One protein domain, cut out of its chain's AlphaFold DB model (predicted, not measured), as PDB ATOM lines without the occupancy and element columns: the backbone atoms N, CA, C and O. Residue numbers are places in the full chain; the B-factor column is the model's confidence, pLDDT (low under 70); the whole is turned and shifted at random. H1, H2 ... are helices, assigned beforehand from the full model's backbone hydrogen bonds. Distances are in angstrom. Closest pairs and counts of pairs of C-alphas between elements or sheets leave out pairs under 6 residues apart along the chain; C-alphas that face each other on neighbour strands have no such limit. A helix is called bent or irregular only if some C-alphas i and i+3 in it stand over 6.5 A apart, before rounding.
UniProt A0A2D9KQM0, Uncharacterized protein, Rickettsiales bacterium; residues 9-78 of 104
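This is residues 9 to 78 of the 104 residues of an uncharacterized protein of Rickettsiales bacterium (UniProt A0A2D9KQM0). A small head, made of H1, the link after it and the first part of the bent helix H2, sits at one end of a long helical arm: residues 49 to 78 of H2 stick out alone from the head. In the head, the short arm H2a folds back on H1 as a helical hairpin, and H1 and the long arm H2b meet near their first residues, making a corner at about a right angle, 90 degrees. The printed part has 70 residues with two named helices, H1 then H2, and no named strand; the class is all helix. It is extended, with a radius of gyration of the C-alphas of 21.2 A, and spans 67 by 22 by 15 A.

H2, residues 31 to 78, was assigned as one helix by its hydrogen bonds but is bent: C-alphas 39 and 42 are 7.1 A apart. Its arm H2b, residues 42 to 78, is 52.9 A long, from C-alpha 42 at (89.142, -5.215, 43.864) to C-alpha 78 at (87.449, -47.269, 75.895). Its arm H2a, residues 31 to 39, is 12.4 A long. H1, residues 9 to 22, is 20.0 A long and begins with C-alpha 9 at (79.634, 1.706, 47.694).

H2a and H2b stand at a steep tilt of 50 degrees. H2b touches H1 with residues 43 to 47 alone, and H1 touches H2b with residues 10 to 14 alone; their closest C-alphas, of Val 11 and Trp 44, are 4.7 A apart. Their lines are about perpendicular, at 90 degrees. H1 touches H2a with residues 13 to 17 alone, the closest C-alphas being those of Tyr 14 and Arg 37, 5.8 A apart. This hairpin runs opposite ways at a steep tilt of 44 degrees. In H1, H2a and H2b every O i to N i+4 pair is within hydrogen-bond range.

The outline is a rod, and the two C-alphas farthest apart, of Lys 31 and Arg 78, are 67.6 A apart. Without residues 49 to 78, which stand free, the body of 40 residues spans 26 by 18 by 13 A. The printed part has no cut, and the link from H1 to H2, 8 residues, is short. The mean pLDDT of the printed part is 83.6; residues 71 to 78 are under 70.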
ATOM      1  N   ILE A   9      80.306   1.098  48.849       87.12
ATOM      2  CA  ILE A   9      79.634   1.706  47.694       87.12
ATOM      3  C   ILE A   9      80.085   1.041  46.385       87.12
ATOM      4  O   ILE A   9      79.250   0.681  45.559       87.12
ATOM      5  N   ASN A  10      81.387   0.789  46.233       88.19
ATOM      6  CA  ASN A  10      81.944   0.136  45.049       88.19
ATOM      7  C   ASN A  10      81.455  -1.316  44.938       88.19
ATOM      8  O   ASN A  10      81.087  -1.774  43.859       88.19
ATOM      9  N   VAL A  11      81.339  -2.015  46.073       89.81
ATOM     10  CA  VAL A  11      80.755  -3.366  46.128       89.81
ATOM     11  C   VAL A  11      79.297  -3.363  45.653       89.81
ATOM     12  O   VAL A  11      78.912  -4.228  44.868       89.81
ATOM     13  N   PHE A  12      78.489  -2.392  46.090       91.38
ATOM     14  CA  PHE A  12      77.095  -2.266  45.651       91.38
ATOM     15  C   PHE A  12      76.986  -2.015  44.147       91.38
ATOM     16  O   PHE A  12      76.218  -2.706  43.479       91.38
ATOM     17  N   PHE A  13      77.777  -1.086  43.603       89.88
ATOM     18  CA  PHE A  13      77.796  -0.830  42.161       89.88
ATOM     19  C   PHE A  13      78.199  -2.066  41.361       89.88
ATOM     20  O   PHE A  13      77.566  -2.358  40.348       89.88
ATOM     21  N   TYR A  14      79.185  -2.828  41.839       90.75
ATOM     22  CA  TYR A  14      79.579  -4.077  41.196       90.75
ATOM     23  C   TYR A  14      78.432  -5.097  41.176       90.75
ATOM     24  O   TYR A  14      78.145  -5.674  40.131       90.75
ATOM     25  N   ILE A  15      77.736  -5.294  42.301       91.44
ATOM     26  CA  ILE A  15      76.619  -6.250  42.392       91.44
ATOM     27  C   ILE A  15      75.459  -5.835  41.484       91.44
ATOM     28  O   ILE A  15      74.889  -6.684  40.806       91.44
ATOM     29  N   ILE A  16      75.109  -4.548  41.454       90.69
ATOM     30  CA  ILE A  16      74.041  -4.038  40.583       90.69
ATOM     31  C   ILE A  16      74.422  -4.229  39.114       90.69
ATOM     32  O   ILE A  16      73.597  -4.693  38.333       90.69
ATOM     33  N   ALA A  17      75.666  -3.912  38.746       88.06
ATOM     34  CA  ALA A  17      76.161  -4.096  37.388       88.06
ATOM     35  C   ALA A  17      76.111  -5.573  36.962       88.06
ATOM     36  O   ALA A  17      75.659  -5.873  35.861       88.06
ATOM     37  N   ASP A  18      76.517  -6.493  37.838       88.75
ATOM     38  CA  ASP A  18      76.488  -7.934  37.565       88.75
ATOM     39  C   ASP A  18      75.045  -8.457  37.461       88.75
ATOM     40  O   ASP A  18      74.693  -9.132  36.494       88.75
ATOM     41  N   LYS A  19      74.157  -8.042  38.376       90.88
ATOM     42  CA  LYS A  19      72.728  -8.394  38.342       90.88
ATOM     43  C   LYS A  19      72.001  -7.837  37.121       90.88
ATOM     44  O   LYS A  19      71.130  -8.507  36.576       90.88
ATOM     45  N   ALA A  20      72.350  -6.634  36.669       88.25
ATOM     46  CA  ALA A  20      71.773  -6.041  35.466       88.25
ATOM     47  C   ALA A  20      72.157  -6.817  34.193       88.25
ATOM     48  O   ALA A  20      71.344  -6.902  33.271       88.25
ATOM     49  N   ILE A  21      73.357  -7.410  34.156       88.31
ATOM     50  CA  ILE A  21      73.769  -8.324  33.082       88.31
ATOM     51  C   ILE A  21      73.008  -9.651  33.191       88.31
ATOM     52  O   ILE A  21      72.474 -10.117  32.189       88.31
ATOM     53  N   GLU A  22      72.923 -10.247  34.387       89.25
ATOM     54  CA  GLU A  22      72.216 -11.524  34.604       89.25
ATOM     55  C   GLU A  22      70.733 -11.453  34.209       89.25
ATOM     56  O   GLU A  22      70.194 -12.405  33.651       89.25
ATOM     57  N   LEU A  23      70.078 -10.318  34.468       90.81
ATOM     58  CA  LEU A  23      68.677 -10.074  34.110       90.81
ATOM     59  C   LEU A  23      68.479  -9.691  32.634       90.81
ATOM     60  O   LEU A  23      67.348  -9.461  32.212       90.81
ATOM     61  N   GLY A  24      69.557  -9.576  31.852       85.88
ATOM     62  CA  GLY A  24      69.496  -9.189  30.442       85.88
ATOM     63  C   GLY A  24      69.087  -7.733  30.200       85.88
ATOM     64  O   GLY A  24      68.789  -7.368  29.067       85.88
ATOM     65  N   LEU A  25      69.082  -6.888  31.237       82.44
ATOM     66  CA  LEU A  25      68.730  -5.468  31.119       82.44
ATOM     67  C   LEU A  25      69.811  -4.680  30.377       82.44
ATOM     68  O   LEU A  25      69.516  -3.678  29.728       82.44
ATOM     69  N   ILE A  26      71.071  -5.110  30.489       81.94
ATOM     70  CA  ILE A  26      72.195  -4.450  29.833       81.94
ATOM     71  C   ILE A  26      73.153  -5.491  29.255       81.94
ATOM     72  O   ILE A  26      73.506  -6.469  29.909       81.94
ATOM     73  N   SER A  27      73.605  -5.262  28.019       79.75
ATOM     74  CA  SER A  27      74.601  -6.117  27.376       79.75
ATOM     75  C   SER A  27      75.935  -6.067  28.122       79.75
ATOM     76  O   SER A  27      76.454  -4.988  28.422       79.75
ATOM     77  N   ALA A  28      76.532  -7.240  28.346       76.31
ATOM     78  CA  ALA A  28      77.867  -7.386  28.928       76.31
ATOM     79  C   ALA A  28      78.958  -6.653  28.124       76.31
ATOM     80  O   ALA A  28      80.012  -6.332  28.666       76.31
ATOM     81  N   ASN A  29      78.688  -6.351  26.850       80.62
ATOM     82  CA  ASN A  29      79.605  -5.647  25.957       80.62
ATOM     83  C   ASN A  29      79.556  -4.115  26.103       80.62
ATOM     84  O   ASN A  29      80.233  -3.392  25.372       80.62
ATOM     85  N   ASN A  30      78.742  -3.589  27.022       85.94
ATOM     86  CA  ASN A  30      78.691  -2.158  27.272       85.94
ATOM     87  C   ASN A  30      79.988  -1.680  27.953       85.94
ATOM     88  O   ASN A  30      80.338  -2.110  29.056       85.94
ATOM     89  N   LYS A  31      80.682  -0.736  27.305       84.94
ATOM     90  CA  LYS A  31      81.972  -0.182  27.746       84.94
ATOM     91  C   LYS A  31      81.907   0.432  29.150       84.94
ATOM     92  O   LYS A  31      82.865   0.317  29.910       84.94
ATOM     93  N   ILE A  32      80.771   1.032  29.514       84.50
ATOM     94  CA  ILE A  32      80.555   1.650  30.832       84.50
ATOM     95  C   ILE A  32      80.541   0.582  31.930       84.50
ATOM     96  O   ILE A  32      81.191   0.730  32.960       84.50
ATOM     97  N   ILE A  33      79.850  -0.531  31.689       84.56
ATOM     98  CA  ILE A  33      79.758  -1.632  32.651       84.56
ATOM     99  C   ILE A  33      81.097  -2.340  32.800       84.56
ATOM    100  O   ILE A  33      81.501  -2.645  33.919       84.56
ATOM    101  N   SER A  34      81.805  -2.560  31.691       85.94
ATOM    102  CA  SER A  34      83.155  -3.126  31.719       85.94
ATOM    103  C   SER A  34      84.100  -2.281  32.587       85.94
ATOM    104  O   SER A  34      84.823  -2.827  33.420       85.94
ATOM    105  N   MET A  35      84.016  -0.951  32.481       86.25
ATOM    106  CA  MET A  35      84.800  -0.017  33.296       86.25
ATOM    107  C   MET A  35      84.389  -0.014  34.778       86.25
ATOM    108  O   MET A  35      85.247   0.012  35.657       86.25
ATOM    109  N   ILE A  36      83.088  -0.071  35.081       86.44
ATOM    110  CA  ILE A  36      82.601  -0.164  36.467       86.44
ATOM    111  C   ILE A  36      83.060  -1.476  37.105       86.44
ATOM    112  O   ILE A  36      83.530  -1.472  38.244       86.44
ATOM    113  N   ARG A  37      82.963  -2.593  36.371       85.44
ATOM    114  CA  ARG A  37      83.419  -3.902  36.844       85.44
ATOM    115  C   ARG A  37      84.909  -3.885  37.127       85.44
ATOM    116  O   ARG A  37      85.275  -4.305  38.213       85.44
ATOM    117  N   SER A  38      85.745  -3.378  36.222       88.75
ATOM    118  CA  SER A  38      87.195  -3.359  36.444       88.75
ATOM    119  C   SER A  38      87.595  -2.493  37.639       88.75
ATOM    120  O   SER A  38      88.423  -2.916  38.436       88.75
ATOM    121  N   HIS A  39      86.969  -1.325  37.820       88.94
ATOM    122  CA  HIS A  39      87.291  -0.441  38.941       88.94
ATOM    123  C   HIS A  39      86.791  -0.970  40.293       88.94
ATOM    124  O   HIS A  39      87.470  -0.829  41.306       88.94
ATOM    125  N   CYS A  40      85.605  -1.581  40.324       88.44
ATOM    126  CA  CYS A  40      84.995  -2.060  41.566       88.44
ATOM    127  C   CYS A  40      85.357  -3.516  41.907       88.44
ATOM    128  O   CYS A  40      84.968  -4.003  42.971       88.44
ATOM    129  N   PHE A  41      86.074  -4.221  41.025       87.94
ATOM    130  CA  PHE A  41      86.414  -5.635  41.194       87.94
ATOM    131  C   PHE A  41      87.250  -5.891  42.451       87.94
ATOM    132  O   PHE A  41      86.962  -6.824  43.201       87.94
ATOM    133  N   ASP A  42      88.246  -5.048  42.715       88.44
ATOM    134  CA  ASP A  42      89.142  -5.215  43.864       88.44
ATOM    135  C   ASP A  42      88.382  -5.085  45.189       88.44
ATOM    136  O   ASP A  42      88.516  -5.919  46.086       88.44
ATOM    137  N   ASP A  43      87.497  -4.092  45.286       89.62
ATOM    138  CA  ASP A  43      86.644  -3.899  46.460       89.62
ATOM    139  C   ASP A  43      85.651  -5.056  46.646       89.62
ATOM    140  O   ASP A  43      85.441  -5.543  47.762       89.62
ATOM    141  N   TRP A  44      85.033  -5.514  45.553       90.81
ATOM    142  CA  TRP A  44      84.080  -6.622  45.582       90.81
ATOM    143  C   TRP A  44      84.746  -7.950  45.950       90.81
ATOM    144  O   TRP A  44      84.215  -8.695  46.778       90.81
ATOM    145  N   SER A  45      85.919  -8.241  45.384       88.81
ATOM    146  CA  SER A  45      86.671  -9.463  45.674       88.81
ATOM    147  C   SER A  45      87.117  -9.493  47.135       88.81
ATOM    148  O   SER A  45      86.893 -10.495  47.816       88.81
ATOM    149  N   ALA A  46      87.619  -8.375  47.671       89.56
ATOM    150  CA  ALA A  46      87.966  -8.250  49.083       89.56
ATOM    151  C   ALA A  46      86.757  -8.502  50.002       89.56
ATOM    152  O   ALA A  46      86.857  -9.257  50.974       89.56
ATOM    153  N   PHE A  47      85.593  -7.932  49.672       90.56
ATOM    154  CA  PHE A  47      84.352  -8.186  50.407       90.56
ATOM    155  C   PHE A  47      83.938  -9.662  50.358       90.56
ATOM    156  O   PHE A  47      83.613 -10.255  51.389       90.56
ATOM    157  N   LYS A  48      83.960 -10.277  49.171       88.75
ATOM    158  CA  LYS A  48      83.587 -11.686  48.991       88.75
ATOM    159  C   LYS A  48      84.520 -12.622  49.748       88.75
ATOM    160  O   LYS A  48      84.036 -13.580  50.352       88.75
ATOM    161  N   VAL A  49      85.820 -12.340  49.765       91.00
ATOM    162  CA  VAL A  49      86.797 -13.097  50.557       91.00
ATOM    163  C   VAL A  49      86.482 -12.979  52.048       91.00
ATOM    164  O   VAL A  49      86.424 -13.992  52.737       91.00
ATOM    165  N   GLU A  50      86.186 -11.781  52.558       90.12
ATOM    166  CA  GLU A  50      85.836 -11.623  53.975       90.12
ATOM    167  C   GLU A  50      84.561 -12.400  54.347       90.12
ATOM    168  O   GLU A  50      84.500 -13.047  55.394       90.12
ATOM    169  N   VAL A  51      83.536 -12.363  53.493       89.25
ATOM    170  CA  VAL A  51      82.279 -13.091  53.724       89.25
ATOM    171  C   VAL A  51      82.491 -14.604  53.681       89.25
ATOM    172  O   VAL A  51      81.986 -15.311  54.551       89.25
ATOM    173  N   THR A  52      83.249 -15.104  52.704       90.38
ATOM    174  CA  THR A  52      83.527 -16.545  52.567       90.38
ATOM    175  C   THR A  52      84.393 -17.065  53.707       90.38
ATOM    176  O   THR A  52      84.069 -18.101  54.277       90.38
ATOM    177  N   MET A  53      85.422 -16.323  54.127       89.81
ATOM    178  CA  MET A  53      86.237 -16.702  55.287       89.81
ATOM    179  C   MET A  53      85.417 -16.758  56.578       89.81
ATOM    180  O   MET A  53      85.587 -17.681  57.369       89.81
ATOM    181  N   LYS A  54      84.458 -15.841  56.768       90.69
ATOM    182  CA  LYS A  54      83.528 -15.914  57.909       90.69
ATOM    183  C   LYS A  54      82.655 -17.163  57.886       90.69
ATOM    184  O   LYS A  54      82.290 -17.654  58.953       90.69
ATOM    185  N   ASP A  55      82.271 -17.646  56.708       91.44
ATOM    186  CA  ASP A  55      81.479 -18.869  56.597       91.44
ATOM    187  C   ASP A  55      82.327 -20.120  56.851       91.44
ATOM    188  O   ASP A  55      81.936 -20.985  57.635       91.44
ATOM    189  N   VAL A  56      83.546 -20.162  56.306       90.44
ATOM    190  CA  VAL A  56      84.526 -21.217  56.607       90.44
ATOM    191  C   VAL A  56      84.795 -21.294  58.110       90.44
ATOM    192  O   VAL A  56      84.732 -22.379  58.685       90.44
ATOM    193  N   ASP A  57      84.990 -20.160  58.786       90.25
ATOM    194  CA  ASP A  57      85.176 -20.125  60.241       90.25
ATOM    195  C   ASP A  57      83.992 -20.735  61.005       90.25
ATOM    196  O   ASP A  57      84.182 -21.411  62.022       90.25
ATOM    197  N   LYS A  58      82.755 -20.524  60.534       88.88
ATOM    198  CA  LYS A  58      81.569 -21.155  61.131       88.88
ATOM    199  C   LYS A  58      81.590 -22.664  60.927       88.88
ATOM    200  O   LYS A  58      81.376 -23.401  61.888       88.88
ATOM    201  N   GLN A  59      81.885 -23.125  59.715       89.00
ATOM    202  CA  GLN A  59      81.968 -24.555  59.411       89.00
ATOM    203  C   GLN A  59      83.064 -25.238  60.241       89.00
ATOM    204  O   GLN A  59      82.822 -26.281  60.847       89.00
ATOM    205  N   VAL A  60      84.234 -24.607  60.375       90.00
ATOM    206  CA  VAL A  60      85.334 -25.099  61.218       90.00
ATOM    207  C   VAL A  60      84.906 -25.215  62.678       90.00
ATOM    208  O   VAL A  60      85.229 -26.208  63.327       90.00
ATOM    209  N   LYS A  61      84.161 -24.239  63.215       89.56
ATOM    210  CA  LYS A  61      83.637 -24.322  64.590       89.56
ATOM    211  C   LYS A  61      82.706 -25.520  64.776       89.56
ATOM    212  O   LYS A  61      82.833 -26.216  65.778       89.56
ATOM    213  N   VAL A  62      81.825 -25.784  63.812       90.38
ATOM    214  CA  VAL A  62      80.921 -26.945  63.850       90.38
ATOM    215  C   VAL A  62      81.707 -28.255  63.806       90.38
ATOM    216  O   VAL A  62      81.451 -29.147  64.608       90.38
ATOM    217  N   ILE A  63      82.694 -28.364  62.914       86.50
ATOM    218  CA  ILE A  63      83.538 -29.563  62.799       86.50
ATOM    219  C   ILE A  63      84.336 -29.789  64.088       86.50
ATOM    220  O   ILE A  63      84.369 -30.905  64.599       86.50
ATOM    221  N   LYS A  64      84.933 -28.735  64.659       85.88
ATOM    222  CA  LYS A  64      85.651 -28.821  65.939       85.88
ATOM    223  C   LYS A  64      84.742 -29.268  67.079       85.88
ATOM    224  O   LYS A  64      85.161 -30.091  67.881       85.88
ATOM    225  N   ALA A  65      83.516 -28.749  67.149       85.19
ATOM    226  CA  ALA A  65      82.553 -29.163  68.165       85.19
ATOM    227  C   ALA A  65      82.224 -30.661  68.047       85.19
ATOM    228  O   ALA A  65      82.325 -31.378  69.039       85.19
ATOM    229  N   LYS A  66      81.954 -31.147  66.827       82.25
ATOM    230  CA  LYS A  66      81.715 -32.576  66.568       82.25
ATOM    231  C   LYS A  66      82.918 -33.448  66.931       82.25
ATOM    232  O   LYS A  66      82.760 -34.432  67.637       82.25
ATOM    233  N   ALA A  67      84.131 -33.047  66.550       78.88
ATOM    234  CA  ALA A  67      85.344 -33.793  66.887       78.88
ATOM    235  C   ALA A  67      85.586 -33.892  68.410       78.88
ATOM    236  O   ALA A  67      86.083 -34.906  68.899       78.88
ATOM    237  N   ILE A  68      85.224 -32.860  69.181       80.69
ATOM    238  CA  ILE A  68      85.292 -32.894  70.652       80.69
ATOM    239  C   ILE A  68      84.236 -33.849  71.232       80.69
ATOM    240  O   ILE A  68      84.510 -34.548  72.204       80.69
ATOM    241  N   GLU A  69      83.032 -33.890  70.665       75.00
ATOM    242  CA  GLU A  69      81.997 -34.845  71.081       75.00
ATOM    243  C   GLU A  69      82.390 -36.290  70.761       75.00
ATOM    244  O   GLU A  69      82.263 -37.159  71.622       75.00
ATOM    245  N   ASP A  70      82.929 -36.542  69.571       72.50
ATOM    246  CA  ASP A  70      83.350 -37.879  69.152       72.50
ATOM    247  C   ASP A  70      84.539 -38.381  69.980       72.50
ATOM    248  O   ASP A  70      84.530 -39.520  70.440       72.50
ATOM    249  N   THR A  71      85.518 -37.521  70.282       67.69
ATOM    250  CA  THR A  71      86.616 -37.886  71.197       67.69
ATOM    251  C   THR A  71      86.122 -38.164  72.617       67.69
ATOM    252  O   THR A  71      86.607 -39.099  73.248       67.69
ATOM    253  N   LYS A  72      85.132 -37.420  73.128       64.06
ATOM    254  CA  LYS A  72      84.502 -37.737  74.423       64.06
ATOM    255  C   LYS A  72      83.788 -39.087  74.402       64.06
ATOM    256  O   LYS A  72      83.972 -39.864  75.332       64.06
ATOM    257  N   ARG A  73      83.042 -39.391  73.333       59.56
ATOM    258  CA  ARG A  73      82.400 -40.702  73.150       59.56
ATOM    259  C   ARG A  73      83.438 -41.821  73.097       59.56
ATOM    260  O   ARG A  73      83.305 -42.803  73.813       59.56
ATOM    261  N   GLU A  74      84.508 -41.668  72.319       55.75
ATOM    262  CA  GLU A  74      85.590 -42.659  72.263       55.75
ATOM    263  C   GLU A  74      86.274 -42.886  73.622       55.75
ATOM    264  O   GLU A  74      86.660 -44.016  73.925       55.75
ATOM    265  N   ILE A  75      86.409 -41.846  74.454       54.50
ATOM    266  CA  ILE A  75      86.942 -41.965  75.821       54.50
ATOM    267  C   ILE A  75      85.965 -42.731  76.730       54.50
ATOM    268  O   ILE A  75      86.417 -43.586  77.489       54.50
ATOM    269  N   GLU A  76      84.655 -42.482  76.634       51.62
ATOM    270  CA  GLU A  76      83.633 -43.227  77.391       51.62
ATOM    271  C   GLU A  76      83.597 -44.718  77.012       51.62
ATOM    272  O   GLU A  76      83.513 -45.571  77.892       51.62
ATOM    273  N   PHE A  77      83.728 -45.060  75.725       47.66
ATOM    274  CA  PHE A  77      83.694 -46.458  75.275       47.66
ATOM    275  C   PHE A  77      84.988 -47.247  75.550       47.66
ATOM    276  O   PHE A  77      84.948 -48.476  75.580       47.66
ATOM    277  N   ARG A  78      86.143 -46.588  75.744       46.50
ATOM    278  CA  ARG A  78      87.449 -47.269  75.895       46.50
ATOM    279  C   ARG A  78      87.807 -47.723  77.313       46.50
ATOM    280  O   ARG A  78      88.777 -48.463  77.452       46.50
TER     281      ARG A  78